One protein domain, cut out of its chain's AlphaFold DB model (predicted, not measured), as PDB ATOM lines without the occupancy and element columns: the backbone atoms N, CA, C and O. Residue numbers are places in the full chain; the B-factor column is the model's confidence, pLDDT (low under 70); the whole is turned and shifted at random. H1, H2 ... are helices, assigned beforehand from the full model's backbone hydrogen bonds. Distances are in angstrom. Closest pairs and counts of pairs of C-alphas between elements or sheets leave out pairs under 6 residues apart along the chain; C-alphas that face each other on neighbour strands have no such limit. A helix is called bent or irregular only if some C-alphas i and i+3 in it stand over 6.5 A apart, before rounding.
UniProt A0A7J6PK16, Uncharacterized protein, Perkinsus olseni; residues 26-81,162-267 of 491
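AT A GLANCE: This is residues 26 to 81 and 162 to 267 of the 491 residues of an uncharacterized protein of Perkinsus olseni (UniProt A0A7J6PK16). Long helices lie nearly side by side in a loose, elongated bundle, with H2 and H4 in its middle, the bent helix H5 packed along H2 at one edge and H1 at the opposite edge. H1 meets H2 near their tight link, while residues 34 to 39 of H1 stand free; the little helix H3 sits by the beginnings of H1 and H4. The bundle, H1, H2, H4 and the arm H5a, is up and down, each running against the one before it in the chain. The printed part has 162 residues with five named helices, H1 to H5 in order, and no named strand: all helix. The whole is loose, with a radius of gyration of the C-alphas of 19.1 A and spans of 62 by 33 by 19 A.

HOW THE PARTS SIT: H1, residues 27 to 44, and H2, residues 48 to 80, form a helical hairpin. They only just touch, with 3 pairs of C-alphas within 8 A, the closest being Ile 43 and Arg 51 at 6.2 A; they run opposite ways at a shallow tilt of 34.6 degrees, only just short of steep. H1 is irregular, but only just: C-alphas 35 and 38 are 6.9 A apart. H3, residues 168 to 171, is close to but not clearly touching H1; their closest C-alphas, Ala 28 and Ile 171, are 6.3 A apart. H4, residues 189 to 221, is irregular, with C-alphas 190 and 193 7.8 A apart. It touches H2, closest C-alphas Ile 55 and Leu 210 at 7.0 A, opposite ways at a shallow tilt of 23 degrees. H5, residues 228 to 259, was assigned as one helix by its hydrogen bonds but is bent, C-alphas 246 and 249 being 7.2 A apart; its arms are H5a, 228 to 246, and H5b, 249 to 259. H2 touches H5a with residues 49 to 63 alone, closest C-alphas Cys 56 and Ser 237 at 5.2 A, and H5b with residues 70 to 80 alone, closest C-alphas Tyr 70 and Val 252 at 5.6 A. H1 is apart from both arms. Every O i to N i+4 pair is within hydrogen-bond range in H2 and H5b; the counts are 12 of 14 in H1, 27 of 29 in H4 and 13 of 15 in H5a, and H3 is too short for such a pair.

IN THESE COORDINATES: H1 begins at C-alpha 27, (31.940, 32.037, 372.013), and is 25.6 A long. H2 measures 48.4 A, H4 46.5 A and H5a 27.8 A. H5b, 15.4 A, ends at C-alpha 259, (35.114, 21.154, 347.749).

THE WHOLE: The two C-alphas farthest apart, Ser 224 and Asp 267, are 62.4 A apart. Residues 82 to 161 are not printed, and C-alphas 81 and 162 are 27.4 A apart across the cut. The link from H3 to H4, residues 172 to 188, is long. Mean pLDDT of the printed part is 73.8; 63 residues are under 70, among them 26 to 41, 162 to 185 and 258 to 267.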
ATOM      1  N   ASP A  26      29.261  29.141 369.055       59.31
ATOM      2  CA  ASP A  26      30.629  29.399 369.508       59.31
ATOM      3  C   ASP A  26      30.762  30.751 370.248       59.31
ATOM      4  O   ASP A  26      30.019  31.713 370.006       59.31
ATOM      5  N   LEU A  27      31.716  30.846 371.181       60.22
ATOM      6  CA  LEU A  27      31.940  32.037 372.013       60.22
ATOM      7  C   LEU A  27      32.213  33.277 371.149       60.22
ATOM      8  O   LEU A  27      31.762  34.376 371.484       60.22
ATOM      9  N   ALA A  28      32.914  33.104 370.026       58.22
ATOM     10  CA  ALA A  28      33.155  34.171 369.062       58.22
ATOM     11  C   ALA A  28      31.839  34.692 368.459       58.22
ATOM     12  O   ALA A  28      31.625  35.906 368.377       58.22
ATOM     13  N   THR A  29      30.919  33.788 368.126       64.19
ATOM     14  CA  THR A  29      29.589  34.118 367.604       64.19
ATOM     15  C   THR A  29      28.745  34.864 368.633       64.19
ATOM     16  O   THR A  29      28.100  35.861 368.302       64.19
ATOM     17  N   TRP A  30      28.839  34.486 369.909       69.56
ATOM     18  CA  TRP A  30      28.217  35.231 371.006       69.56
ATOM     19  C   TRP A  30      28.765  36.650 371.166       69.56
ATOM     20  O   TRP A  30      27.990  37.596 371.314       69.56
ATOM     21  N   VAL A  31      30.088  36.826 371.122       69.06
ATOM     22  CA  VAL A  31      30.717  38.150 371.251       69.06
ATOM     23  C   VAL A  31      30.269  39.078 370.120       69.06
ATOM     24  O   VAL A  31      29.914  40.231 370.375       69.06
ATOM     25  N   VAL A  32      30.212  38.576 368.887       66.88
ATOM     26  CA  VAL A  32      29.720  39.347 367.735       66.88
ATOM     27  C   VAL A  32      28.229  39.674 367.881       66.88
ATOM     28  O   VAL A  32      27.840  40.823 367.674       66.88
ATOM     29  N   ALA A  33      27.395  38.725 368.311       63.62
ATOM     30  CA  ALA A  33      25.967  38.970 368.539       63.62
ATOM     31  C   ALA A  33      25.716  40.056 369.609       63.62
ATOM     32  O   ALA A  33      24.859  40.931 369.436       63.62
ATOM     33  N   VAL A  34      26.505  40.068 370.688       69.00
ATOM     34  CA  VAL A  34      26.432  41.099 371.738       69.00
ATOM     35  C   VAL A  34      26.822  42.478 371.194       69.00
ATOM     36  O   VAL A  34      26.159  43.468 371.512       69.00
ATOM     37  N   LEU A  35      27.821  42.562 370.311       69.88
ATOM     38  CA  LEU A  35      28.205  43.819 369.654       69.88
ATOM     39  C   LEU A  35      27.111  44.373 368.724       69.88
ATOM     40  O   LEU A  35      27.003  45.588 368.571       69.88
ATOM     41  N   PHE A  36      26.264  43.511 368.156       67.38
ATOM     42  CA  PHE A  36      25.116  43.911 367.331       67.38
ATOM     43  C   PHE A  36      23.854  44.270 368.137       67.38
ATOM     44  O   PHE A  36      22.945  44.918 367.615       67.38
ATOM     45  N   THR A  37      23.795  43.919 369.421       66.75
ATOM     46  CA  THR A  37      22.660  44.221 370.314       66.75
ATOM     47  C   THR A  37      22.307  45.723 370.414       66.75
ATOM     48  O   THR A  37      21.118  46.048 370.340       66.75
ATOM     49  N   PRO A  38      23.257  46.680 370.510       65.75
ATOM     50  CA  PRO A  38      22.928  48.111 370.482       65.75
ATOM     51  C   PRO A  38      22.318  48.576 369.148       65.75
ATOM     52  O   PRO A  38      21.472  49.471 369.148       65.75
ATOM     53  N   CYS A  39      22.668  47.944 368.022       65.25
ATOM     54  CA  CYS A  39      22.050  48.233 366.724       65.25
ATOM     55  C   CYS A  39      20.573  47.811 366.702       65.25
ATOM     56  O   CYS A  39      19.733  48.536 366.175       65.25
ATOM     57  N   ILE A  40      20.237  46.682 367.335       66.31
ATOM     58  CA  ILE A  40      18.852  46.203 367.461       66.31
ATOM     59  C   ILE A  40      18.024  47.170 368.322       66.31
ATOM     60  O   ILE A  40      16.919  47.546 367.935       66.31
ATOM     61  N   ALA A  41      18.568  47.643 369.446       64.88
ATOM     62  CA  ALA A  41      17.902  48.635 370.297       64.88
ATOM     63  C   ALA A  41      17.666  49.972 369.568       64.88
ATOM     64  O   ALA A  41      16.605  50.582 369.713       64.88
ATOM     65  N   TRP A  42      18.623  50.402 368.737       72.44
ATOM     66  CA  TRP A  42      18.478  51.587 367.890       72.44
ATOM     67  C   TRP A  42      17.363  51.416 366.848       72.44
ATOM     68  O   TRP A  42      16.518  52.300 366.714       72.44
ATOM     69  N   ILE A  43      17.278  50.258 366.185       66.44
ATOM     70  CA  ILE A  43      16.189  49.937 365.245       66.44
ATOM     71  C   ILE A  43      14.829  49.958 365.960       66.44
ATOM     72  O   ILE A  43      13.874  50.543 365.452       66.44
ATOM     73  N   LEU A  44      14.739  49.400 367.170       67.12
ATOM     74  CA  LEU A  44      13.497  49.334 367.947       67.12
ATOM     75  C   LEU A  44      12.954  50.705 368.385       67.12
ATOM     76  O   LEU A  44      11.764  50.791 368.694       67.12
ATOM     77  N   SER A  45      13.775  51.760 368.368       74.38
ATOM     78  CA  SER A  45      13.366  53.122 368.745       74.38
ATOM     79  C   SER A  45      12.529  53.857 367.683       74.38
ATOM     80  O   SER A  45      11.860  54.840 368.001       74.38
ATOM     81  N   TYR A  46      12.524  53.380 366.432       80.25
ATOM     82  CA  TYR A  46      11.773  53.988 365.329       80.25
ATOM     83  C   TYR A  46      10.303  53.538 365.280       80.25
ATOM     84  O   TYR A  46       9.886  52.585 365.941       80.25
ATOM     85  N   SER A  47       9.496  54.217 364.457       82.31
ATOM     86  CA  SER A  47       8.090  53.855 364.237       82.31
ATOM     87  C   SER A  47       7.941  52.422 363.697       82.31
ATOM     88  O   SER A  47       8.827  51.891 363.026       82.31
ATOM     89  N   THR A  48       6.802  51.773 363.976       80.12
ATOM     90  CA  THR A  48       6.477  50.398 363.528       80.12
ATOM     91  C   THR A  48       6.716  50.186 362.031       80.12
ATOM     92  O   THR A  48       7.337  49.197 361.651       80.12
ATOM     93  N   ALA A  49       6.300  51.132 361.187       81.88
ATOM     94  CA  ALA A  49       6.477  51.053 359.738       81.88
ATOM     95  C   ALA A  49       7.956  51.067 359.311       81.88
ATOM     96  O   ALA A  49       8.367  50.267 358.473       81.88
ATOM     97  N   ILE A  50       8.767  51.937 359.920       83.19
ATOM     98  CA  ILE A  50      10.199  52.037 359.616       83.19
ATOM     99  C   ILE A  50      10.932  50.777 360.097       83.19
ATOM    100  O   ILE A  50      11.784  50.257 359.381       83.19
ATOM    101  N   ARG A  51      10.559  50.233 361.262       83.06
ATOM    102  CA  ARG A  51      11.131  48.986 361.802       83.06
ATOM    103  C   ARG A  51      10.967  47.809 360.845       83.06
ATOM    104  O   ARG A  51      11.944  47.121 360.559       83.06
ATOM    105  N   ILE A  52       9.761  47.612 360.312       83.56
ATOM    106  CA  ILE A  52       9.468  46.530 359.359       83.56
ATOM    107  C   ILE A  52      10.272  46.715 358.063       83.56
ATOM    108  O   ILE A  52      10.852  45.755 357.560       83.56
ATOM    109  N   ALA A  53      10.368  47.947 357.553       86.19
ATOM    110  CA  ALA A  53      11.155  48.244 356.357       86.19
ATOM    111  C   ALA A  53      12.662  47.983 356.559       86.19
ATOM    112  O   ALA A  53      13.305  47.410 355.679       86.19
ATOM    113  N   MET A  54      13.223  48.342 357.721       85.00
ATOM    114  CA  MET A  54      14.632  48.069 358.043       85.00
ATOM    115  C   MET A  54      14.921  46.569 358.169       85.00
ATOM    116  O   MET A  54      15.926  46.100 357.639       85.00
ATOM    117  N   ILE A  55      14.040  45.812 358.834       84.19
ATOM    118  CA  ILE A  55      14.182  44.353 358.977       84.19
ATOM    119  C   ILE A  55      14.140  43.679 357.606       84.19
ATOM    120  O   ILE A  55      14.995  42.847 357.312       84.19
ATOM    121  N   CYS A  56      13.200  44.089 356.751       88.25
ATOM    122  CA  CYS A  56      13.114  43.608 355.378       88.25
ATOM    123  C   CYS A  56      14.409  43.913 354.606       88.25
ATOM    124  O   CYS A  56      15.015  43.013 354.033       88.25
ATOM    125  N   GLY A  57      14.904  45.153 354.658       88.44
ATOM    126  CA  GLY A  57      16.157  45.525 353.992       88.44
ATOM    127  C   GLY A  57      17.367  44.707 354.460       88.44
ATOM    128  O   GLY A  57      18.178  44.284 353.637       88.44
ATOM    129  N   PHE A  58      17.478  44.442 355.763       86.44
ATOM    130  CA  PHE A  58      18.582  43.656 356.319       86.44
ATOM    131  C   PHE A  58      18.494  42.164 355.952       86.44
ATOM    132  O   PHE A  58      19.510  41.570 355.600       86.44
ATOM    133  N   SER A  59      17.290  41.583 355.953       86.56
ATOM    134  CA  SER A  59      17.033  40.205 355.495       86.56
ATOM    135  C   SER A  59      17.463  40.011 354.032       86.56
ATOM    136  O   SER A  59      18.223  39.098 353.710       86.56
ATOM    137  N   TRP A  60      17.112  40.947 353.148       89.75
ATOM    138  CA  TRP A  60      17.528  40.888 351.744       89.75
ATOM    139  C   TRP A  60      19.032  41.113 351.537       89.75
ATOM    140  O   TRP A  60      19.626  40.524 350.631       89.75
ATOM    141  N   LEU A  61      19.680  41.918 352.383       89.56
ATOM    142  CA  LEU A  61      21.136  42.079 352.363       89.56
ATOM    143  C   LEU A  61      21.856  40.792 352.788       89.56
ATOM    144  O   LEU A  61      22.852  40.415 352.167       89.56
ATOM    145  N   LEU A  62      21.333  40.092 353.797       85.38
ATOM    146  CA  LEU A  62      21.841  38.785 354.208       85.38
ATOM    147  C   LEU A  62      21.686  37.759 353.077       85.38
ATOM    148  O   LEU A  62      22.608  36.976 352.831       85.38
ATOM    149  N   LEU A  63      20.591  37.840 352.312       87.56
ATOM    150  CA  LEU A  63      20.411  37.023 351.116       87.56
ATOM    151  C   LEU A  63      21.444  37.289 350.029       87.56
ATOM    152  O   LEU A  63      22.019  36.344 349.480       87.56
ATOM    153  N   LEU A  64      21.737  38.556 349.751       89.75
ATOM    154  CA  LEU A  64      22.786  38.926 348.803       89.75
ATOM    155  C   LEU A  64      24.170  38.446 349.258       89.75
ATOM    156  O   LEU A  64      24.947  37.965 348.433       89.75
ATOM    157  N   ALA A  65      24.471  38.522 350.556       87.19
ATOM    158  CA  ALA A  65      25.732  38.029 351.109       87.19
ATOM    159  C   ALA A  65      25.873  36.503 350.951       87.19
ATOM    160  O   ALA A  65      26.917  36.017 350.514       87.19
ATOM    161  N   MET A  66      24.808  35.744 351.229       84.69
ATOM    162  CA  MET A  66      24.767  34.292 351.008       84.69
ATOM    163  C   MET A  66      24.915  33.933 349.524       84.69
ATOM    164  O   MET A  66      25.615  32.983 349.175       84.69
ATOM    165  N   PHE A  67      24.308  34.712 348.626       88.81
ATOM    166  CA  PHE A  67      24.469  34.515 347.187       88.81
ATOM    167  C   PHE A  67      25.907  34.797 346.725       88.81
ATOM    168  O   PHE A  67      26.465  34.030 345.941       88.81
ATOM    169  N   ALA A  68      26.544  35.850 347.239       87.50
ATOM    170  CA  ALA A  68      27.949  36.135 346.957       87.50
ATOM    171  C   ALA A  68      28.868  35.000 347.441       87.50
ATOM    172  O   ALA A  68      29.782  34.593 346.719       87.50
ATOM    173  N   PHE A  69      28.588  34.440 348.620       85.31
ATOM    174  CA  PHE A  69      29.299  33.271 349.134       85.31
ATOM    175  C   PHE A  69      29.107  32.032 348.250       85.31
ATOM    176  O   PHE A  69      30.079  31.364 347.898       85.31
ATOM    177  N   TYR A  70      27.876  31.770 347.811       85.88
ATOM    178  CA  TYR A  70      27.576  30.706 346.853       85.88
ATOM    179  C   TYR A  70      28.380  30.854 345.552       85.88
ATOM    180  O   TYR A  70      28.981  29.884 345.082       85.88
ATOM    181  N   VAL A  71      28.431  32.059 344.975       87.06
ATOM    182  CA  VAL A  71      29.221  32.338 343.765       87.06
ATOM    183  C   VAL A  71      30.705  32.076 344.013       87.06
ATOM    184  O   VAL A  71      31.362  31.467 343.172       87.06
ATOM    185  N   HIS A  72      31.234  32.467 345.175       83.88
ATOM    186  CA  HIS A  72      32.627  32.198 345.523       83.88
ATOM    187  C   HIS A  72      32.936  30.698 345.597       83.88
ATOM    188  O   HIS A  72      33.840  30.252 344.893       83.88
ATOM    189  N   ILE A  73      32.154  29.910 346.347       79.50
ATOM    190  CA  ILE A  73      32.341  28.446 346.418       79.50
ATOM    191  C   ILE A  73      32.249  27.825 345.023       79.50
ATOM    192  O   ILE A  73      33.001  26.920 344.686       79.50
ATOM    193  N   THR A  74      31.348  28.328 344.185       79.88
ATOM    194  CA  THR A  74      31.194  27.853 342.805       79.88
ATOM    195  C   THR A  74      32.425  28.143 341.959       79.88
ATOM    196  O   THR A  74      32.851  27.288 341.191       79.88
ATOM    197  N   ASN A  75      33.021  29.323 342.101       79.50
ATOM    198  CA  ASN A  75      34.255  29.660 341.398       79.50
ATOM    199  C   ASN A  75      35.423  28.794 341.877       79.50
ATOM    200  O   ASN A  75      36.222  28.359 341.054       79.50
ATOM    201  N   VAL A  76      35.494  28.501 343.180       73.81
ATOM    202  CA  VAL A  76      36.488  27.575 343.744       73.81
ATOM    203  C   VAL A  76      36.270  26.160 343.202       73.81
ATOM    204  O   VAL A  76      37.210  25.561 342.699       73.81
ATOM    205  N   MET A  77      35.031  25.658 343.197       69.56
ATOM    206  CA  MET A  77      34.659  24.386 342.562       69.56
ATOM    207  C   MET A  77      35.114  24.323 341.103       69.56
ATOM    208  O   MET A  77      35.731  23.345 340.703       69.56
ATOM    209  N   ILE A  78      34.831  25.366 340.316       69.06
ATOM    210  CA  ILE A  78      35.210  25.431 338.898       69.06
ATOM    211  C   ILE A  78      36.732  25.444 338.738       69.06
ATOM    212  O   ILE A  78      37.248  24.787 337.842       69.06
ATOM    213  N   ALA A  79      37.450  26.167 339.600       66.81
ATOM    214  CA  ALA A  79      38.910  26.204 339.587       66.81
ATOM    215  C   ALA A  79      39.542  24.855 339.974       66.81
ATOM    216  O   ALA A  79      40.624  24.533 339.493       66.81
ATOM    217  N   LEU A  80      38.871  24.075 340.830       60.62
ATOM    218  CA  LEU A  80      39.301  22.740 341.258       60.62
ATOM    219  C   LEU A  80      38.886  21.626 340.290       60.62
ATOM    220  O   LEU A  80      39.524  20.574 340.258       60.62
ATOM    221  N   SER A  81      37.813  21.823 339.525       55.22
ATOM    222  CA  SER A  81      37.362  20.864 338.524       55.22
ATOM    223  C   SER A  81      38.171  21.029 337.233       55.22
ATOM    224  O   SER A  81      38.205  22.138 336.691       55.22
ATOM    225  N   HIS A 162      46.879  38.639 356.261       46.25
ATOM    226  CA  HIS A 162      46.470  38.288 357.623       46.25
ATOM    227  C   HIS A 162      47.589  38.170 358.654       46.25
ATOM    228  O   HIS A 162      47.298  37.917 359.823       46.25
ATOM    229  N   GLN A 163      48.835  38.502 358.308       42.62
ATOM    230  CA  GLN A 163      49.923  38.572 359.295       42.62
ATOM    231  C   GLN A 163      49.673  39.587 360.442       42.62
ATOM    232  O   GLN A 163      50.469  39.663 361.376       42.62
ATOM    233  N   ARG A 164      48.580  40.374 360.399       45.25
ATOM    234  CA  ARG A 164      48.273  41.456 361.355       45.25
ATOM    235  C   ARG A 164      46.890  41.422 362.025       45.25
ATOM    236  O   ARG A 164      46.649  42.270 362.878       45.25
ATOM    237  N   SER A 165      45.982  40.496 361.698       55.38
ATOM    238  CA  SER A 165      44.628  40.503 362.291       55.38
ATOM    239  C   SER A 165      44.567  39.685 363.586       55.38
ATOM    240  O   SER A 165      44.509  38.458 363.560       55.38
ATOM    241  N   THR A 166      44.548  40.362 364.736       57.66
ATOM    242  CA  THR A 166      44.339  39.747 366.063       57.66
ATOM    243  C   THR A 166      42.989  39.030 366.170       57.66
ATOM    244  O   THR A 166      42.863  38.069 366.918       57.66
ATOM    245  N   VAL A 167      41.995  39.467 365.388       58.38
ATOM    246  CA  VAL A 167      40.644  38.887 365.345       58.38
ATOM    247  C   VAL A 167      40.666  37.491 364.726       58.38
ATOM    248  O   VAL A 167      40.021  36.585 365.240       58.38
ATOM    249  N   MET A 168      41.471  37.288 363.680       55.19
ATOM    250  CA  MET A 168      41.583  35.986 363.017       55.19
ATOM    251  C   MET A 168      42.154  34.915 363.949       55.19
ATOM    252  O   MET A 168      41.658  33.798 364.005       55.19
ATOM    253  N   LYS A 169      43.147  35.296 364.760       59.12
ATOM    254  CA  LYS A 169      43.743  34.425 365.784       59.12
ATOM    255  C   LYS A 169      42.789  34.092 366.933       59.12
ATOM    256  O   LYS A 169      43.055  33.161 367.682       59.12
ATOM    257  N   LEU A 170      41.735  34.889 367.121       59.28
ATOM    258  CA  LEU A 170      40.717  34.648 368.141       59.28
ATOM    259  C   LEU A 170      39.662  33.645 367.651       59.28
ATOM    260  O   LEU A 170      39.172  32.853 368.448       59.28
ATOM    261  N   ILE A 171      39.322  33.699 366.358       58.19
ATOM    262  CA  ILE A 171      38.325  32.832 365.713       58.19
ATOM    263  C   ILE A 171      38.925  31.451 365.418       58.19
ATOM    264  O   ILE A 171      38.293  30.430 365.658       58.19
ATOM    265  N   CYS A 172      40.171  31.403 364.953       57.69
ATOM    266  CA  CYS A 172      40.822  30.160 364.564       57.69
ATOM    267  C   CYS A 172      41.788  29.703 365.665       57.69
ATOM    268  O   CYS A 172      42.845  30.299 365.871       57.69
ATOM    269  N   GLN A 173      41.428  28.639 366.391       55.69
ATOM    270  CA  GLN A 173      42.196  28.134 367.543       55.69
ATOM    271  C   GLN A 173      43.496  27.386 367.173       55.69
ATOM    272  O   GLN A 173      44.236  26.975 368.070       55.69
ATOM    273  N   HIS A 174      43.793  27.188 365.884       49.19
ATOM    274  CA  HIS A 174      44.851  26.281 365.429       49.19
ATOM    275  C   HIS A 174      46.157  26.980 365.016       49.19
ATOM    276  O   HIS A 174      46.187  28.126 364.562       49.19
ATOM    277  N   ARG A 175      47.266  26.252 365.226       47.38
ATOM    278  CA  ARG A 175      48.637  26.626 364.841       47.38
ATOM    279  C   ARG A 175      48.751  26.763 363.325       47.38
ATOM    280  O   ARG A 175      48.317  25.871 362.614       47.38
ATOM    281  N   HIS A 176      49.481  27.797 362.910       51.75
ATOM    282  CA  HIS A 176      49.917  28.024 361.536       51.75
ATOM    283  C   HIS A 176      50.485  26.762 360.862       51.75
ATOM    284  O   HIS A 176      51.542  26.267 361.267       51.75
ATOM    285  N   ARG A 177      49.816  26.293 359.810       58.50
ATOM    286  CA  ARG A 177      50.277  25.329 358.806       58.50
ATOM    287  C   ARG A 177      50.440  26.045 357.461       58.50
ATOM    288  O   ARG A 177      49.763  27.022 357.167       58.50
ATOM    289  N   VAL A 178      51.359  25.566 356.622       57.22
ATOM    290  CA  VAL A 178      51.459  26.038 355.232       57.22
ATOM    291  C   VAL A 178      50.188  25.615 354.481       57.22
ATOM    292  O   VAL A 178      49.917  24.414 354.443       57.22
ATOM    293  N   PRO A 179      49.424  26.550 353.882       57.97
ATOM    294  CA  PRO A 179      48.156  26.218 353.247       57.97
ATOM    295  C   PRO A 179      48.358  25.383 351.980       57.97
ATOM    296  O   PRO A 179      49.235  25.672 351.141       57.97
ATOM    297  N   ASN A 180      47.504  24.371 351.828       59.28
ATOM    298  CA  ASN A 180      47.446  23.503 350.654       59.28
ATOM    299  C   ASN A 180      47.097  24.314 349.393       59.28
ATOM    300  O   ASN A 180      46.487  25.380 349.467       59.28
ATOM    301  N   ALA A 181      47.463  23.817 348.204       59.62
ATOM    302  CA  ALA A 181      47.237  24.533 346.937       59.62
ATOM    303  C   ALA A 181      45.763  24.932 346.717       59.62
ATOM    304  O   ALA A 181      45.478  25.958 346.106       59.62
ATOM    305  N   GLN A 182      44.836  24.151 347.266       60.69
ATOM    306  CA  GLN A 182      43.405  24.422 347.208       60.69
ATOM    307  C   GLN A 182      42.924  25.423 348.248       60.69
ATOM    308  O   GLN A 182      42.081  26.262 347.946       60.69
ATOM    309  N   GLU A 183      43.470  25.361 349.462       65.56
ATOM    310  CA  GLU A 183      43.184  26.335 350.514       65.56
ATOM    311  C   GLU A 183      43.552  27.736 350.022       65.56
ATOM    312  O   GLU A 183      42.772  28.666 350.195       65.56
ATOM    313  N   ARG A 184      44.646  27.874 349.259       67.94
ATOM    314  CA  ARG A 184      45.067  29.143 348.632       67.94
ATOM    315  C   ARG A 184      44.057  29.756 347.653       67.94
ATOM    316  O   ARG A 184      44.162  30.942 347.357       67.94
ATOM    317  N   LEU A 185      43.103  28.982 347.130       67.69
ATOM    318  CA  LEU A 185      42.033  29.498 346.263       67.69
ATOM    319  C   LEU A 185      40.869  30.105 347.065       67.69
ATOM    320  O   LEU A 185      40.045  30.831 346.502       67.69
ATOM    321  N   MET A 186      40.786  29.816 348.365       71.31
ATOM    322  CA  MET A 186      39.709  30.267 349.242       71.31
ATOM    323  C   MET A 186      40.035  31.624 349.889       71.31
ATOM    324  O   MET A 186      41.195  31.951 350.130       71.31
ATOM    325  N   TRP A 187      39.004  32.412 350.227       68.56
ATOM    326  CA  TRP A 187      39.139  33.780 350.773       68.56
ATOM    327  C   TRP A 187      39.964  33.932 352.062       68.56
ATOM    328  O   TRP A 187      40.316  35.058 352.409       68.56
ATOM    329  N   PHE A 188      40.305  32.841 352.746       66.94
ATOM    330  CA  PHE A 188      41.051  32.875 354.006       66.94
ATOM    331  C   PHE A 188      42.159  31.825 354.099       66.94
ATOM    332  O   PHE A 188      42.632  31.538 355.198       66.94
ATOM    333  N   GLU A 189      42.574  31.282 352.953       73.62
ATOM    334  CA  GLU A 189      43.665  30.315 352.848       73.62
ATOM    335  C   GLU A 189      43.534  29.185 353.887       73.62
ATOM    336  O   GLU A 189      42.561  28.429 353.872       73.62
ATOM    337  N   GLU A 190      44.479  29.131 354.825       65.38
ATOM    338  CA  GLU A 190      44.616  28.140 355.899       65.38
ATOM    339  C   GLU A 190      43.363  27.997 356.780       65.38
ATOM    340  O   GLU A 190      43.051  26.914 357.261       65.38
ATOM    341  N   TYR A 191      42.619  29.085 356.981       67.88
ATOM    342  CA  TYR A 191      41.476  29.123 357.901       67.88
ATOM    343  C   TYR A 191      40.122  29.043 357.194       67.88
ATOM    344  O   TYR A 191      39.071  29.217 357.809       67.88
ATOM    345  N   SER A 192      40.140  28.838 355.881       70.31
ATOM    346  CA  SER A 192      38.950  28.914 355.037       70.31
ATOM    347  C   SER A 192      37.834  27.965 355.464       70.31
ATOM    348  O   SER A 192      36.689  28.401 355.542       70.31
ATOM    349  N   LEU A 193      38.153  26.716 355.802       70.00
ATOM    350  CA  LEU A 193      37.167  25.708 356.209       70.00
ATOM    351  C   LEU A 193      36.444  26.090 357.505       70.00
ATOM    352  O   LEU A 193      35.212  26.103 357.543       70.00
ATOM    353  N   ASP A 194      37.203  26.485 358.526       69.75
ATOM    354  CA  ASP A 194      36.648  26.903 359.813       69.75
ATOM    355  C   ASP A 194      35.810  28.172 359.653       69.75
ATOM    356  O   ASP A 194      34.686  28.255 360.147       69.75
ATOM    357  N   ILE A 195      36.310  29.164 358.914       73.75
ATOM    358  CA  ILE A 195      35.612  30.440 358.727       73.75
ATOM    359  C   ILE A 195      34.351  30.266 357.898       73.75
ATOM    360  O   ILE A 195      33.352  30.920 358.176       73.75
ATOM    361  N   PHE A 196      34.361  29.396 356.892       76.75
ATOM    362  CA  PHE A 196      33.177  29.127 356.085       76.75
ATOM    363  C   PHE A 196      32.094  28.405 356.882       76.75
ATOM    364  O   PHE A 196      30.925  28.774 356.745       76.75
ATOM    365  N   ALA A 197      32.461  27.470 357.762       73.56
ATOM    366  CA  ALA A 197      31.527  26.877 358.717       73.56
ATOM    367  C   ALA A 197      30.942  27.946 359.660       73.56
ATOM    368  O   ALA A 197      29.724  28.113 359.715       73.56
ATOM    369  N   HIS A 198      31.789  28.767 360.293       74.56
ATOM    370  CA  HIS A 198      31.343  29.841 361.192       74.56
ATOM    371  C   HIS A 198      30.504  30.909 360.479       74.56
ATOM    372  O   HIS A 198      29.567  31.462 361.054       74.56
ATOM    373  N   MET A 199      30.817  31.226 359.223       77.62
ATOM    374  CA  MET A 199      30.070  32.199 358.432       77.62
ATOM    375  C   MET A 199      28.683  31.657 358.075       77.62
ATOM    376  O   MET A 199      27.698  32.386 358.198       77.62
ATOM    377  N   LEU A 200      28.582  30.375 357.707       79.38
ATOM    378  CA  LEU A 200      27.297  29.699 357.516       79.38
ATOM    379  C   LEU A 200      26.478  29.665 358.810       79.38
ATOM    380  O   LEU A 200      25.296  30.009 358.785       79.38
ATOM    381  N   GLU A 201      27.097  29.325 359.939       81.69
ATOM    382  CA  GLU A 201      26.453  29.326 361.257       81.69
ATOM    383  C   GLU A 201      25.952  30.716 361.662       81.69
ATOM    384  O   GLU A 201      24.787  30.864 362.035       81.69
ATOM    385  N   MET A 202      26.782  31.755 361.524       78.94
ATOM    386  CA  MET A 202      26.397  33.151 361.768       78.94
ATOM    387  C   MET A 202      25.212  33.564 360.901       78.94
ATOM    388  O   MET A 202      24.280  34.206 361.383       78.94
ATOM    389  N   MET A 203      25.225  33.203 359.620       79.31
ATOM    390  CA  MET A 203      24.171  33.592 358.684       79.31
ATOM    391  C   MET A 203      22.857  32.864 358.990       79.31
ATOM    392  O   MET A 203      21.805  33.504 358.977       79.31
ATOM    393  N   MET A 204      22.904  31.585 359.379       81.12
ATOM    394  CA  MET A 204      21.732  30.865 359.895       81.12
ATOM    395  C   MET A 204      21.223  31.460 361.218       81.12
ATOM    396  O   MET A 204      20.013  31.593 361.409       81.12
ATOM    397  N   PHE A 205      22.123  31.871 362.114       82.62
ATOM    398  CA  PHE A 205      21.772  32.494 363.389       82.62
ATOM    399  C   PHE A 205      21.088  33.855 363.204       82.62
ATOM    400  O   PHE A 205      20.004  34.077 363.746       82.62
ATOM    401  N   PHE A 206      21.664  34.761 362.409       80.75
ATOM    402  CA  PHE A 206      21.042  36.056 362.119       80.75
ATOM    403  C   PHE A 206      19.674  35.881 361.457       80.75
ATOM    404  O   PHE A 206      18.735  36.599 361.798       80.75
ATOM    405  N   GLN A 207      19.527  34.876 360.595       81.31
ATOM    406  CA  GLN A 207      18.246  34.544 359.990       81.31
ATOM    407  C   GLN A 207      17.205  34.069 361.015       81.31
ATOM    408  O   GLN A 207      16.042  34.487 360.975       81.31
ATOM    409  N   ALA A 208      17.608  33.253 361.990       83.19
ATOM    410  CA  ALA A 208      16.748  32.859 363.106       83.19
ATOM    411  C   ALA A 208      16.332  34.064 363.979       83.19
ATOM    412  O   ALA A 208      15.178  34.171 364.393       83.19
ATOM    413  N   VAL A 209      17.237  35.017 364.219       83.12
ATOM    414  CA  VAL A 209      16.939  36.234 364.998       83.12
ATOM    415  C   VAL A 209      15.964  37.155 364.255       83.12
ATOM    416  O   VAL A 209      15.022  37.680 364.860       83.12
ATOM    417  N   LEU A 210      16.144  37.343 362.945       81.56
ATOM    418  CA  LEU A 210      15.249  38.170 362.127       81.56
ATOM    419  C   LEU A 210      13.846  37.566 362.046       81.56
ATOM    420  O   LEU A 210      12.861  38.279 362.245       81.56
ATOM    421  N   THR A 211      13.741  36.252 361.833       82.56
ATOM    422  CA  THR A 211      12.447  35.548 361.807       82.56
ATOM    423  C   THR A 211      11.734  35.604 363.158       82.56
ATOM    424  O   THR A 211      10.545  35.927 363.205       82.56
ATOM    425  N   ALA A 212      12.446  35.403 364.270       84.69
ATOM    426  CA  ALA A 212      11.880  35.571 365.608       84.69
ATOM    427  C   ALA A 212      11.368  37.005 365.840       84.69
ATOM    428  O   ALA A 212      10.275  37.202 366.375       84.69
ATOM    429  N   THR A 213      12.113  38.010 365.373       81.94
ATOM    430  CA  THR A 213      11.718  39.423 365.484       81.94
ATOM    431  C   THR A 213      10.463  39.727 364.658       81.94
ATOM    432  O   THR A 213       9.571  40.427 365.138       81.94
ATOM    433  N   LEU A 214      10.339  39.167 363.449       81.06
ATOM    434  CA  LEU A 214       9.138  39.302 362.612       81.06
ATOM    435  C   LEU A 214       7.892  38.715 363.289       81.06
ATOM    436  O   LEU A 214       6.834  39.346 363.267       81.06
ATOM    437  N   ILE A 215       8.019  37.555 363.939       84.44
ATOM    438  CA  ILE A 215       6.917  36.923 364.683       84.44
ATOM    439  C   ILE A 215       6.486  37.810 365.859       84.44
ATOM    440  O   ILE A 215       5.297  38.081 366.035       84.44
ATOM    441  N   VAL A 216       7.445  38.319 366.637       83.62
ATOM    442  CA  VAL A 216       7.173  39.198 367.785       83.62
ATOM    443  C   VAL A 216       6.483  40.498 367.357       83.62
ATOM    444  O   VAL A 216       5.600  40.983 368.067       83.62
ATOM    445  N   LEU A 217       6.819  41.046 366.185       78.81
ATOM    446  CA  LEU A 217       6.183  42.260 365.668       78.81
ATOM    447  C   LEU A 217       4.682  42.086 365.406       78.81
ATOM    448  O   LEU A 217       3.930  43.017 365.691       78.81
ATOM    449  N   ILE A 218       4.230  40.918 364.933       79.62
ATOM    450  CA  ILE A 218       2.787  40.624 364.820       79.62
ATOM    451  C   ILE A 218       2.133  40.591 366.201       79.62
ATOM    452  O   ILE A 218       1.058  41.160 366.387       79.62
ATOM    453  N   VAL A 219       2.771  39.918 367.161       81.31
ATOM    454  CA  VAL A 219       2.194  39.676 368.492       81.31
ATOM    455  C   VAL A 219       2.033  40.977 369.280       81.31
ATOM    456  O   VAL A 219       1.033  41.152 369.969       81.31
ATOM    457  N   ILE A 220       2.993  41.898 369.167       77.94
ATOM    458  CA  ILE A 220       2.983  43.174 369.899       77.94
ATOM    459  C   ILE A 220       2.233  44.270 369.131       77.94
ATOM    460  O   ILE A 220       1.585  45.112 369.743       77.94
ATOM    461  N   GLY A 221       2.353  44.300 367.802       71.25
ATOM    462  CA  GLY A 221       2.010  45.470 366.994       71.25
ATOM    463  C   GLY A 221       0.553  45.604 366.564       71.25
ATOM    464  O   GLY A 221       0.236  46.647 366.014       71.25
ATOM    465  N   GLY A 222      -0.301  44.590 366.766       70.81
ATOM    466  CA  GLY A 222      -1.725  44.626 366.406       70.81
ATOM    467  C   GLY A 222      -2.001  44.785 364.890       70.81
ATOM    468  O   GLY A 222      -1.650  45.802 364.297       70.81
ATOM    469  N   PRO A 223      -2.707  43.854 364.217       69.25
ATOM    470  CA  PRO A 223      -2.939  43.920 362.761       69.25
ATOM    471  C   PRO A 223      -3.649  45.193 362.264       69.25
ATOM    472  O   PRO A 223      -3.567  45.530 361.084       69.25
ATOM    473  N   SER A 224      -4.367  45.888 363.151       73.69
ATOM    474  CA  SER A 224      -5.166  47.079 362.851       73.69
ATOM    475  C   SER A 224      -4.359  48.371 362.718       73.69
ATOM    476  O   SER A 224      -4.871  49.337 362.162       73.69
ATOM    477  N   GLU A 225      -3.120  48.418 363.213       75.69
ATOM    478  CA  GLU A 225      -2.286  49.633 363.189       75.69
ATOM    479  C   GLU A 225      -1.367  49.702 361.957       75.69
ATOM    480  O   GLU A 225      -0.577  50.634 361.792       75.69
ATOM    481  N   TRP A 226      -1.426  48.691 361.086       83.81
ATOM    482  CA  TRP A 226      -0.456  48.515 360.013       83.81
ATOM    483  C   TRP A 226      -0.915  49.162 358.710       83.81
ATOM    484  O   TRP A 226      -2.001  48.899 358.196       83.81
ATOM    485  N   SER A 227      -0.028  49.967 358.124       86.06
ATOM    486  CA  SER A 227      -0.215  50.478 356.767       86.06
ATOM    487  C   SER A 227      -0.119  49.357 355.722       86.06
ATOM    488  O   SER A 227       0.546  48.342 355.942       86.06
ATOM    489  N   ALA A 228      -0.710  49.563 354.540       87.38
ATOM    490  CA  ALA A 228      -0.609  48.614 353.424       87.38
ATOM    491  C   ALA A 228       0.851  48.328 353.011       87.38
ATOM    492  O   ALA A 228       1.190  47.200 352.666       87.38
ATOM    493  N   LEU A 229       1.739  49.326 353.109       87.38
ATOM    494  CA  LEU A 229       3.168  49.161 352.823       87.38
ATOM    495  C   LEU A 229       3.869  48.264 353.851       87.38
ATOM    496  O   LEU A 229       4.710  47.447 353.480       87.38
ATOM    497  N   SER A 230       3.495  48.368 355.129       86.62
ATOM    498  CA  SER A 230       4.025  47.505 356.191       86.62
ATOM    499  C   SER A 230       3.677  46.035 355.940       86.62
ATOM    500  O   SER A 230       4.530  45.167 356.109       86.62
ATOM    501  N   TRP A 231       2.458  45.762 355.467       87.12
ATOM    502  CA  TRP A 231       2.041  44.416 355.066       87.12
ATOM    503  C   TRP A 231       2.860  43.869 353.894       87.12
ATOM    504  O   TRP A 231       3.266  42.709 353.925       87.12
ATOM    505  N   ILE A 232       3.157  44.703 352.893       89.75
ATOM    506  CA  ILE A 232       3.981  44.306 351.741       89.75
ATOM    507  C   ILE A 232       5.397  43.921 352.189       89.75
ATOM    508  O   ILE A 232       5.867  42.837 351.846       89.75
ATOM    509  N   PHE A 233       6.067  44.759 352.987       89.50
ATOM    510  CA  PHE A 233       7.416  44.456 353.485       89.50
ATOM    511  C   PHE A 233       7.449  43.232 354.400       89.50
ATOM    512  O   PHE A 233       8.398  42.447 354.358       89.50
ATOM    513  N   TYR A 234       6.399  43.033 355.197       87.31
ATOM    514  CA  TYR A 234       6.266  41.849 356.032       87.31
ATOM    515  C   TYR A 234       6.217  40.571 355.184       87.31
ATOM    516  O   TYR A 234       7.024  39.667 355.387       87.31
ATOM    517  N   VAL A 235       5.336  40.519 354.178       89.19
ATOM    518  CA  VAL A 235       5.227  39.367 353.263       89.19
ATOM    519  C   VAL A 235       6.527  39.147 352.485       89.19
ATOM    520  O   VAL A 235       6.984  38.012 352.355       89.19
ATOM    521  N   LEU A 236       7.167  40.223 352.023       90.00
ATOM    522  CA  LEU A 236       8.434  40.154 351.294       90.00
ATOM    523  C   LEU A 236       9.581  39.579 352.147       90.00
ATOM    524  O   LEU A 236      10.487  38.950 351.606       90.00
ATOM    525  N   SER A 237       9.531  39.755 353.469       86.94
ATOM    526  CA  SER A 237      10.525  39.190 354.393       86.94
ATOM    527  C   SER A 237      10.380  37.668 354.547       86.94
ATOM    528  O   SER A 237      11.370  36.964 354.696       86.94
ATOM    529  N   TRP A 238       9.163  37.125 354.433       87.19
ATOM    530  CA  TRP A 238       8.946  35.670 354.448       87.19
ATOM    531  C   TRP A 238       9.356  34.982 353.143       87.19
ATOM    532  O   TRP A 238       9.725  33.807 353.151       87.19
ATOM    533  N   LEU A 239       9.320  35.704 352.020       89.31
ATOM    534  CA  LEU A 239       9.760  35.176 350.728       89.31
ATOM    535  C   LEU A 239      11.257  34.836 350.732       89.31
ATOM    536  O   LEU A 239      11.666  33.821 350.172       89.31
ATOM    537  N   GLU A 240      12.060  35.659 351.399       85.62
ATOM    538  CA  GLU A 240      13.499  35.455 351.557       85.62
ATOM    539  C   GLU A 240      13.809  34.130 352.277       85.62
ATOM    540  O   GLU A 240      14.603  33.329 351.776       85.62
ATOM    541  N   TRP A 241      13.081  33.818 353.357       85.25
ATOM    542  CA  TRP A 241      13.186  32.528 354.049       85.25
ATOM    543  C   TRP A 241      12.905  31.336 353.126       85.25
ATOM    544  O   TRP A 241      13.644  30.350 353.139       85.25
ATOM    545  N   ALA A 242      11.871  31.432 352.285       85.19
ATOM    546  CA  ALA A 242      11.535  30.367 351.346       85.19
ATOM    547  C   ALA A 242      12.661  30.132 350.324       85.19
ATOM    548  O   ALA A 242      12.992  28.982 350.023       85.19
ATOM    549  N   VAL A 243      13.290  31.201 349.823       87.88
ATOM    550  CA  VAL A 243      14.432  31.106 348.899       87.88
ATOM    551  C   VAL A 243      15.649  30.483 349.590       87.88
ATOM    552  O   VAL A 243      16.289  29.589 349.026       87.88
ATOM    553  N   MET A 244      15.938  30.894 350.825       83.06
ATOM    554  CA  MET A 244      17.048  30.364 351.619       83.06
ATOM    555  C   MET A 244      16.913  28.877 351.912       83.06
ATOM    556  O   MET A 244      17.809  28.096 351.584       83.06
ATOM    557  N   ALA A 245      15.784  28.488 352.504       81.25
ATOM    558  CA  ALA A 245      15.555  27.129 352.967       81.25
ATOM    559  C   ALA A 245      15.432  26.137 351.800       81.25
ATOM    560  O   ALA A 245      15.914  25.010 351.889       81.25
ATOM    561  N   ARG A 246      14.797  26.544 350.690       84.62
ATOM    562  CA  ARG A 246      14.515  25.646 349.560       84.62
ATOM    563  C   ARG A 246      15.676  25.534 348.577       84.62
ATOM    564  O   ARG A 246      15.884  24.450 348.032       84.62
ATOM    565  N   TYR A 247      16.386  26.632 348.320       84.50
ATOM    566  CA  TYR A 247      17.364  26.700 347.235       84.50
ATOM    567  C   TYR A 247      18.776  26.950 347.750       84.50
ATOM    568  O   TYR A 247      19.653  26.123 347.515       84.50
ATOM    569  N   LEU A 248      19.021  28.055 348.449       82.94
ATOM    570  CA  LEU A 248      20.395  28.516 348.637       82.94
ATOM    571  C   LEU A 248      21.189  27.649 349.627       82.94
ATOM    572  O   LEU A 248      22.279  27.198 349.281       82.94
ATOM    573  N   VAL A 249      20.625  27.326 350.798       81.81
ATOM    574  CA  VAL A 249      21.324  26.540 351.834       81.81
ATOM    575  C   VAL A 249      21.691  25.126 351.348       81.81
ATOM    576  O   VAL A 249      22.869  24.774 351.441       81.81
ATOM    577  N   PRO A 250      20.779  24.325 350.754       83.44
ATOM    578  CA  PRO A 250      21.137  22.993 350.257       83.44
ATOM    579  C   PRO A 250      22.208  23.016 349.156       83.44
ATOM    580  O   PRO A 250      23.084  22.154 349.129       83.44
ATOM    581  N   HIS A 251      22.164  24.005 348.255       83.19
ATOM    582  CA  HIS A 251      23.131  24.108 347.157       83.19
ATOM    583  C   HIS A 251      24.508  24.566 347.639       83.19
ATOM    584  O   HIS A 251      25.519  24.055 347.157       83.19
ATOM    585  N   VAL A 252      24.556  25.512 348.581       82.69
ATOM    586  CA  VAL A 252      25.807  25.946 349.214       82.69
ATOM    587  C   VAL A 252      26.433  24.790 349.981       82.69
ATOM    588  O   VAL A 252      27.605  24.508 349.763       82.69
ATOM    589  N   MET A 253      25.649  24.073 350.792       79.19
ATOM    590  CA  MET A 253      26.139  22.916 351.542       79.19
ATOM    591  C   MET A 253      26.647  21.813 350.618       79.19
ATOM    592  O   MET A 253      27.761  21.349 350.800       79.19
ATOM    593  N   SER A 254      25.900  21.440 349.575       79.00
ATOM    594  CA  SER A 254      26.346  20.409 348.629       79.00
ATOM    595  C   SER A 254      27.665  20.772 347.940       79.00
ATOM    596  O   SER A 254      28.560  19.932 347.853       79.00
ATOM    597  N   ARG A 255      27.811  22.018 347.469       79.00
ATOM    598  CA  ARG A 255      29.052  22.466 346.817       79.00
ATOM    599  C   ARG A 255      30.201  22.581 347.803       79.00
ATOM    600  O   ARG A 255      31.309  22.196 347.454       79.00
ATOM    601  N   LEU A 256      29.939  23.061 349.016       75.94
ATOM    602  CA  LEU A 256      30.935  23.098 350.077       75.94
ATOM    603  C   LEU A 256      31.419  21.679 350.387       75.94
ATOM    604  O   LEU A 256      32.612  21.437 350.281       75.94
ATOM    605  N   THR A 257      30.510  20.724 350.610       74.44
ATOM    606  CA  THR A 257      30.847  19.314 350.853       74.44
ATOM    607  C   THR A 257      31.710  18.717 349.742       74.44
ATOM    608  O   THR A 257      32.630  17.958 350.030       74.44
ATOM    609  N   LEU A 258      31.440  19.058 348.476       69.38
ATOM    610  CA  LEU A 258      32.240  18.599 347.335       69.38
ATOM    611  C   LEU A 258      33.657  19.184 347.356       69.38
ATOM    612  O   LEU A 258      34.613  18.418 347.231       69.38
ATOM    613  N   VAL A 259      33.801  20.496 347.579       67.19
ATOM    614  CA  VAL A 259      35.114  21.154 347.749       67.19
ATOM    615  C   VAL A 259      35.886  20.556 348.925       67.19
ATOM    616  O   VAL A 259      37.104  20.432 348.851       67.19
ATOM    617  N   THR A 260      35.188  20.160 349.991       65.06
ATOM    618  CA  THR A 260      35.788  19.583 351.201       65.06
ATOM    619  C   THR A 260      35.932  18.058 351.168       65.06
ATOM    620  O   THR A 260      36.346  17.476 352.165       65.06
ATOM    621  N   SER A 261      35.547  17.372 350.086       59.66
ATOM    622  CA  SER A 261      35.574  15.901 350.039       59.66
ATOM    623  C   SER A 261      36.978  15.321 349.783       59.66
ATOM    624  O   SER A 261      37.872  15.971 349.245       59.66
ATOM    625  N   ILE A 262      37.158  14.071 350.225       49.12
ATOM    626  CA  ILE A 262      38.401  13.413 350.688       49.12
ATOM    627  C   ILE A 262      39.592  13.400 349.712       49.12
ATOM    628  O   ILE A 262      40.732  13.334 350.169       49.12
ATOM    629  N   GLU A 263      39.402  13.500 348.396       47.88
ATOM    630  CA  GLU A 263      40.524  13.404 347.437       47.88
ATOM    631  C   GLU A 263      41.549  14.547 347.581       47.88
ATOM    632  O   GLU A 263      42.702  14.444 347.160       47.88
ATOM    633  N   TYR A 264      41.126  15.598 348.273       47.03
ATOM    634  CA  TYR A 264      41.783  16.884 348.369       47.03
ATOM    635  C   TYR A 264      42.244  17.246 349.800       47.03
ATOM    636  O   TYR A 264      43.019  18.175 350.000       47.03
ATOM    637  N   LEU A 265      41.869  16.429 350.795       48.78
ATOM    638  CA  LEU A 265      42.288  16.542 352.204       48.78
ATOM    639  C   LEU A 265      43.293  15.457 352.626       48.78
ATOM    640  O   LEU A 265      43.418  15.145 353.807       48.78
ATOM    641  N   LYS A 266      43.998  14.858 351.664       52.62
ATOM    642  CA  LYS A 266      44.984  13.796 351.892       52.62
ATOM    643  C   LYS A 266      45.971  14.161 353.015       52.62
ATOM    644  O   LYS A 266      46.768  15.089 352.874       52.62
ATOM    645  N   ASP A 267      45.908  13.412 354.116       50.16
ATOM    646  CA  ASP A 267      46.877  13.487 355.208       50.16
ATOM    647  C   ASP A 267      48.172  12.783 354.769       50.16
ATOM    648  O   ASP A 267      48.142  11.573 354.508       50.16
TER     649      ASP A 267